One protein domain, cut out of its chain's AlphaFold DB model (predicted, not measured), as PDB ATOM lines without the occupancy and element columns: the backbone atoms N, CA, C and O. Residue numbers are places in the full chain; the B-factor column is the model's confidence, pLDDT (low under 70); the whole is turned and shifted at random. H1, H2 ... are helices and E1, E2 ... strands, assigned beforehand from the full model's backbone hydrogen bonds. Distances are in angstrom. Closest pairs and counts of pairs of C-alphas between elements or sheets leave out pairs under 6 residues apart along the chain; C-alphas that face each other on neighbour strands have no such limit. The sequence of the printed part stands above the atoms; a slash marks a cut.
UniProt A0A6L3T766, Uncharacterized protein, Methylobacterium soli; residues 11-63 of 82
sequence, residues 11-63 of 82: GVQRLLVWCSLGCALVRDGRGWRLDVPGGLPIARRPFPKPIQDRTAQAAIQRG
ATOM      1  N   GLY A  11      33.890  48.438  -0.753       84.44
ATOM      2  CA  GLY A  11      35.093  47.749  -1.213       84.44
ATOM      3  C   GLY A  11      35.785  46.958  -0.100       84.44
ATOM      4  O   GLY A  11      36.167  45.814  -0.318       84.44
ATOM      5  N   VAL A  12      35.900  47.527   1.101       85.69
ATOM      6  CA  VAL A  12      36.533  46.879   2.260       85.69
ATOM      7  C   VAL A  12      35.652  45.750   2.787       85.69
ATOM      8  O   VAL A  12      36.154  44.655   3.039       85.69
ATOM      9  N   GLN A  13      34.336  45.975   2.885       85.50
ATOM     10  CA  GLN A  13      33.388  44.938   3.304       85.50
ATOM     11  C   GLN A  13      33.461  43.715   2.385       85.50
ATOM     12  O   GLN A  13      33.605  42.589   2.859       85.50
ATOM     13  N   ARG A  14      33.453  43.933   1.063       84.75
ATOM     14  CA  ARG A  14      33.586  42.858   0.071       84.75
ATOM     15  C   ARG A  14      34.872  42.057   0.241       84.75
ATOM     16  O   ARG A  14      34.821  40.832   0.161       84.75
ATOM     17  N   LEU A  15      36.007  42.714   0.481       85.56
ATOM     18  CA  LEU A  15      37.277  42.011   0.694       85.56
ATOM     19  C   LEU A  15      37.251  41.156   1.961       85.56
ATOM     20  O   LEU A  15      37.734  40.027   1.931       85.56
ATOM     21  N   LEU A  16      36.656  41.654   3.046       85.44
ATOM     22  CA  LEU A  16      36.516  40.895   4.289       85.44
ATOM     23  C   LEU A  16      35.606  39.673   4.111       85.44
ATOM     24  O   LEU A  16      35.948  38.595   4.594       85.44
ATOM     25  N   VAL A  17      34.507  39.806   3.359       84.62
ATOM     26  CA  VAL A  17      33.642  38.668   3.001       84.62
ATOM     27  C   VAL A  17      34.428  37.630   2.206       84.62
ATOM     28  O   VAL A  17      34.455  36.464   2.590       84.62
ATOM     29  N   TRP A  18      35.137  38.034   1.151       84.31
ATOM     30  CA  TRP A  18      35.957  37.099   0.375       84.31
ATOM     31  C   TRP A  18      37.028  36.415   1.226       84.31
ATOM     32  O   TRP A  18      37.207  35.205   1.119       84.31
ATOM     33  N   CYS A  19      37.683  37.150   2.125       82.56
ATOM     34  CA  CYS A  19      38.649  36.562   3.052       82.56
ATOM     35  C   CYS A  19      38.001  35.550   4.007       82.56
ATOM     36  O   CYS A  19      38.602  34.523   4.311       82.56
ATOM     37  N   SER A  20      36.763  35.798   4.449       82.06
ATOM     38  CA  SER A  20      36.012  34.849   5.282       82.06
ATOM     39  C   SER A  20      35.598  33.576   4.534       82.06
ATOM     40  O   SER A  20      35.461  32.528   5.156       82.06
ATOM     41  N   LEU A  21      35.480  33.643   3.204       79.31
ATOM     42  CA  LEU A  21      35.237  32.496   2.321       79.31
ATOM     43  C   LEU A  21      36.522  31.725   1.970       79.31
ATOM     44  O   LEU A  21      36.482  30.793   1.169       79.31
ATOM     45  N   GLY A  22      37.662  32.101   2.557       77.31
ATOM     46  CA  GLY A  22      38.944  31.429   2.357       77.31
ATOM     47  C   GLY A  22      39.825  32.036   1.267       77.31
ATOM     48  O   GLY A  22      40.919  31.522   1.046       77.31
ATOM     49  N   CYS A  23      39.407  33.128   0.620       82.88
ATOM     50  CA  CYS A  23      40.284  33.882  -0.276       82.88
ATOM     51  C   CYS A  23      41.362  34.640   0.512       82.88
ATOM     52  O   CYS A  23      41.237  34.885   1.714       82.88
ATOM     53  N   ALA A  24      42.416  35.060  -0.178       84.88
ATOM     54  CA  ALA A  24      43.458  35.889   0.407       84.88
ATOM     55  C   ALA A  24      43.833  37.040  -0.524       84.88
ATOM     56  O   ALA A  24      43.770  36.926  -1.744       84.88
ATOM     57  N   LEU A  25      44.237  38.168   0.046       86.25
ATOM     58  CA  LEU A  25      44.828  39.263  -0.709       86.25
ATOM     59  C   LEU A  25      46.264  38.905  -1.100       86.25
ATOM     60  O   LEU A  25      47.067  38.537  -0.246       86.25
ATOM     61  N   VAL A  26      46.588  39.068  -2.378       85.31
ATOM     62  CA  VAL A  26      47.938  38.913  -2.930       85.31
ATOM     63  C   VAL A  26      48.330  40.208  -3.616       85.31
ATOM     64  O   VAL A  26      47.538  40.799  -4.350       85.31
ATOM     65  N   ARG A  27      49.566  40.645  -3.387       82.69
ATOM     66  CA  ARG A  27      50.168  41.752  -4.127       82.69
ATOM     67  C   ARG A  27      51.008  41.180  -5.261       82.69
ATOM     68  O   ARG A  27      51.936  40.422  -5.000       82.69
ATOM     69  N   ASP A  28      50.682  41.539  -6.494       76.50
ATOM     70  CA  ASP A  28      51.550  41.319  -7.647       76.50
ATOM     71  C   ASP A  28      52.175  42.648  -8.107       76.50
ATOM     72  O   ASP A  28      51.834  43.722  -7.606       76.50
ATOM     73  N   GLY A  29      53.121  42.590  -9.048       71.62
ATOM     74  CA  GLY A  29      53.802  43.783  -9.567       71.62
ATOM     75  C   GLY A  29      52.876  44.807 -10.243       71.62
ATOM     76  O   GLY A  29      53.337  45.886 -10.599       71.62
ATOM     77  N   ARG A  30      51.585  44.491 -10.432       74.00
ATOM     78  CA  ARG A  30      50.570  45.361 -11.041       74.00
ATOM     79  C   ARG A  30      49.522  45.854 -10.037       74.00
ATOM     80  O   ARG A  30      48.738  46.733 -10.389       74.00
ATOM     81  N   GLY A  31      49.504  45.336  -8.806       82.56
ATOM     82  CA  GLY A  31      48.620  45.798  -7.736       82.56
ATOM     83  C   GLY A  31      48.121  44.682  -6.820       82.56
ATOM     84  O   GLY A  31      48.717  43.612  -6.708       82.56
ATOM     85  N   TRP A  32      47.015  44.947  -6.126       86.00
ATOM     86  CA  TRP A  32      46.368  43.969  -5.253       86.00
ATOM     87  C   TRP A  32      45.301  43.173  -6.000       86.00
ATOM     88  O   TRP A  32      44.457  43.733  -6.708       86.00
ATOM     89  N   ARG A  33      45.298  41.863  -5.767       83.94
ATOM     90  CA  ARG A  33      44.300  40.915  -6.263       83.94
ATOM     91  C   ARG A  33      43.828  39.988  -5.148       83.94
ATOM     92  O   ARG A  33      44.487  39.864  -4.118       83.94
ATOM     93  N   LEU A  34      42.699  39.321  -5.369       82.44
ATOM     94  CA  LEU A  34      42.276  38.201  -4.534       82.44
ATOM     95  C   LEU A  34      42.769  36.898  -5.156       82.44
ATOM     96  O   LEU A  34      42.497  36.623  -6.323       82.44
ATOM     97  N   ASP A  35      43.479  36.117  -4.359       82.56
ATOM     98  CA  ASP A  35      43.749  34.715  -4.613       82.56
ATOM     99  C   ASP A  35      42.595  33.880  -4.062       82.56
ATOM    100  O   ASP A  35      42.144  34.080  -2.929       82.56
ATOM    101  N   VAL A  36      42.070  33.000  -4.907       77.69
ATOM    102  CA  VAL A  36      40.860  32.228  -4.637       77.69
ATOM    103  C   VAL A  36      41.271  30.764  -4.486       77.69
ATOM    104  O   VAL A  36      41.908  30.234  -5.397       77.69
ATOM    105  N   PRO A  37      40.911  30.084  -3.383       69.94
ATOM    106  CA  PRO A  37      41.255  28.682  -3.199       69.94
ATOM    107  C   PRO A  37      40.673  27.821  -4.327       69.94
ATOM    108  O   PRO A  37      39.514  27.988  -4.727       69.94
ATOM    109  N   GLY A  38      41.490  26.894  -4.834       60.75
ATOM    110  CA  GLY A  38      41.118  25.947  -5.883       60.75
ATOM    111  C   GLY A  38      39.965  25.061  -5.419       60.75
ATOM    112  O   GLY A  38      40.169  24.103  -4.684       60.75
ATOM    113  N   GLY A  39      38.744  25.424  -5.797       61.03
ATOM    114  CA  GLY A  39      37.520  24.779  -5.316       61.03
ATOM    115  C   GLY A  39      36.313  25.712  -5.305       61.03
ATOM    116  O   GLY A  39      35.181  25.247  -5.399       61.03
ATOM    117  N   LEU A  40      36.529  27.032  -5.275       61.28
ATOM    118  CA  LEU A  40      35.450  27.983  -5.532       61.28
ATOM    119  C   LEU A  40      35.191  28.075  -7.045       61.28
ATOM    120  O   LEU A  40      36.141  28.256  -7.812       61.28
ATOM    121  N   PRO A  41      33.929  27.978  -7.502       59.28
ATOM    122  CA  PRO A  41      33.593  28.186  -8.902       59.28
ATOM    123  C   PRO A  41      33.846  29.654  -9.257       59.28
ATOM    124  O   PRO A  41      33.001  30.527  -9.053       59.28
ATOM    125  N   ILE A  42      35.036  29.945  -9.782       60.62
ATOM    126  CA  ILE A  42      35.353  31.259 -10.331       60.62
ATOM    127  C   ILE A  42      34.560  31.366 -11.630       60.62
ATOM    128  O   ILE A  42      34.953  30.834 -12.669       60.62
ATOM    129  N   ALA A  43      33.405  32.033 -11.575       54.34
ATOM    130  CA  ALA A  43      32.733  32.477 -12.784       54.34
ATOM    131  C   ALA A  43      33.783  33.210 -13.631       54.34
ATOM    132  O   ALA A  43      34.423  34.126 -13.113       54.34
ATOM    133  N   ARG A  44      33.980  32.792 -14.892       51.44
ATOM    134  CA  ARG A  44      34.888  33.393 -15.895       51.44
ATOM    135  C   ARG A  44      34.481  34.836 -16.241       51.44
ATOM    136  O   ARG A  44      34.240  35.179 -17.394       51.44
ATOM    137  N   ARG A  45      34.314  35.686 -15.236       48.22
ATOM    138  CA  ARG A  45      34.147  37.121 -15.380       48.22
ATOM    139  C   ARG A  45      35.535  37.733 -15.547       48.22
ATOM    140  O   ARG A  45      36.508  37.157 -15.056       48.22
ATOM    141  N   PRO A  46      35.641  38.872 -16.250       46.69
ATOM    142  CA  PRO A  46      36.903  39.588 -16.357       46.69
ATOM    143  C   PRO A  46      37.490  39.763 -14.957       46.69
ATOM    144  O   PRO A  46      36.748  40.069 -14.017       46.69
ATOM    145  N   PHE A  47      38.795  39.502 -14.841       48.84
ATOM    146  CA  PHE A  47      39.569  39.663 -13.612       48.84
ATOM    147  C   PHE A  47      39.084  40.916 -12.869       48.84
ATOM    148  O   PHE A  47      38.939  41.965 -13.513       48.84
ATOM    149  N   PRO A  48      38.764  40.833 -11.564       55.09
ATOM    150  CA  PRO A  48      38.268  41.989 -10.837       55.09
ATOM    151  C   PRO A  48      39.238  43.155 -11.033       55.09
ATOM    152  O   PRO A  48      40.455  42.955 -11.067       55.09
ATOM    153  N   LYS A  49      38.685  44.367 -11.199       63.34
ATOM    154  CA  LYS A  49      39.476  45.601 -11.281       63.34
ATOM    155  C   LYS A  49      40.553  45.575 -10.187       63.34
ATOM    156  O   LYS A  49      40.227  45.151  -9.074       63.34
ATOM    157  N   PRO A  50      41.789  46.017 -10.486       69.44
ATOM    158  CA  PRO A  50      42.863  46.025  -9.505       69.44
ATOM    159  C   PRO A  50      42.369  46.691  -8.222       69.44
ATOM    160  O   PRO A  50      41.768  47.771  -8.254       69.44
ATOM    161  N   ILE A  51      42.549  45.995  -7.101       84.88
ATOM    162  CA  ILE A  51      42.102  46.490  -5.806       84.88
ATOM    163  C   ILE A  51      42.986  47.691  -5.480       84.88
ATOM    164  O   ILE A  51      44.212  47.595  -5.481       84.88
ATOM    165  N   GLN A  52      42.358  48.836  -5.220       86.56
ATOM    166  CA  GLN A  52      43.084  50.043  -4.840       86.56
ATOM    167  C   GLN A  52      43.883  49.791  -3.560       86.56
ATOM    168  O   GLN A  52      43.344  49.223  -2.606       86.56
ATOM    169  N   ASP A  53      45.124  50.282  -3.508       86.00
ATOM    170  CA  ASP A  53      46.001  50.133  -2.341       86.00
ATOM    171  C   ASP A  53      45.314  50.570  -1.045       86.00
ATOM    172  O   ASP A  53      45.339  49.836  -0.061       86.00
ATOM    173  N   ARG A  54      44.616  51.714  -1.051       87.31
ATOM    174  CA  ARG A  54      43.890  52.212   0.129       87.31
ATOM    175  C   ARG A  54      42.869  51.198   0.654       87.31
ATOM    176  O   ARG A  54      42.763  51.003   1.861       87.31
ATOM    177  N   THR A  55      42.132  50.549  -0.243       88.38
ATOM    178  CA  THR A  55      41.098  49.565   0.105       88.38
ATOM    179  C   THR A  55      41.718  48.262   0.597       88.38
ATOM    180  O   THR A  55      41.242  47.700   1.582       88.38
ATOM    181  N   ALA A  56      42.801  47.804  -0.042       87.38
ATOM    182  CA  ALA A  56      43.544  46.630   0.405       87.38
ATOM    183  C   ALA A  56      44.126  46.852   1.807       87.38
ATOM    184  O   ALA A  56      43.865  46.061   2.706       87.38
ATOM    185  N   GLN A  57      44.824  47.967   2.028       88.31
ATOM    186  CA  GLN A  57      45.404  48.315   3.328       88.31
ATOM    187  C   GLN A  57      44.336  48.422   4.423       88.31
ATOM    188  O   GLN A  57      44.501  47.850   5.499       88.31
ATOM    189  N   ALA A  58      43.207  49.080   4.139       87.56
ATOM    190  CA  ALA A  58      42.097  49.165   5.083       87.56
ATOM    191  C   ALA A  58      41.519  47.781   5.432       87.56
ATOM    192  O   ALA A  58      41.198  47.528   6.590       87.56
ATOM    193  N   ALA A  59      41.414  46.867   4.464       86.19
ATOM    194  CA  ALA A  59      40.971  45.499   4.723       86.19
ATOM    195  C   ALA A  59      41.998  44.714   5.558       86.19
ATOM    196  O   ALA A  59      41.620  44.026   6.504       86.19
ATOM    197  N   ILE A  60      43.294  44.858   5.263       86.88
ATOM    198  CA  ILE A  60      44.394  44.206   5.993       86.88
ATOM    199  C   ILE A  60      44.404  44.637   7.461       86.88
ATOM    200  O   ILE A  60      44.438  43.790   8.349       86.88
ATOM    201  N   GLN A  61      44.272  45.938   7.730       86.62
ATOM    202  CA  GLN A  61      44.174  46.481   9.092       86.62
ATOM    203  C   GLN A  61      42.972  45.934   9.877       86.62
ATOM    204  O   GLN A  61      42.972  45.945  11.104       86.62
ATOM    205  N   ARG A  62      41.938  45.447   9.181       83.25
ATOM    206  CA  ARG A  62      40.739  44.830   9.766       83.25
ATOM    207  C   ARG A  62      40.812  43.299   9.825       83.25
ATOM    208  O   ARG A  62      39.822  42.664  10.176       83.25
ATOM    209  N   GLY A  63      41.965  42.710   9.502       80.50
ATOM    210  CA  GLY A  63      42.207  41.270   9.587       80.50
ATOM    211  C   GLY A  63      41.931  40.499   8.297       80.50
ATOM    212  O   GLY A  63      41.751  39.283   8.350       80.50
TER     213      GLY A  63
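This is residues 11 to 63 of the 82 residues of an uncharacterized protein of Methylobacterium soli (UniProt A0A6L3T766). Two helices, H1 and H2, meet at a steep angle and pack on one side of a small two-stranded hairpin, E1 and E2. A long unnamed link, residues 36 to 52, loops away between E2 and H2, and its residues 41 to 46 stick out from the rest. The printed part has 53 residues, with two named helices and two named strands in the order H1, E1, E2, H2; the sheet order is E1 - E2, antiparallel, and the class is mixed, helices and strands. The whole is compact, with a radius of gyration of the C-alphas of 10.8 A and spans of 27 by 24 by 16 A.

Start with H1, residues 11 to 20, and look on to H2, residues 53 to 61: they touch, with the closest C-alphas, those of Val 12 and Ala 59, 5.3 A apart. They run the same way at a steep tilt of 46 degrees. Next find E1, residues 24 to 28; its closest C-alphas to H1 are those of Ala 24 and Trp 18, 7.6 A apart. E2, residues 31 to 35, forms a hairpin with E1, antiparallel at 143 degrees; look for N 26 and O 33 at 2.8 A, within hydrogen-bond range. The closest C-alphas of E2 and H2 are those of Trp 32 and Asp 53, 6.8 A apart. In H1 and H2 every O i to N i+4 pair is within hydrogen-bond range.

Find C-alpha 11 at (35.093, 47.749, -1.213); from there H1 runs 14.5 A to C-alpha 20. E1 covers 12.6 A and E2 12.5 A. H2 runs 12.1 A to C-alpha 61 at (44.174, 46.481, 9.092).

The two C-alphas farthest apart, those of Arg 44 and Gln 61, are 29.7 A apart. The printed part has no cut; the link from E2 to H2 is long, and residues 37 to 50 have pLDDT under 70.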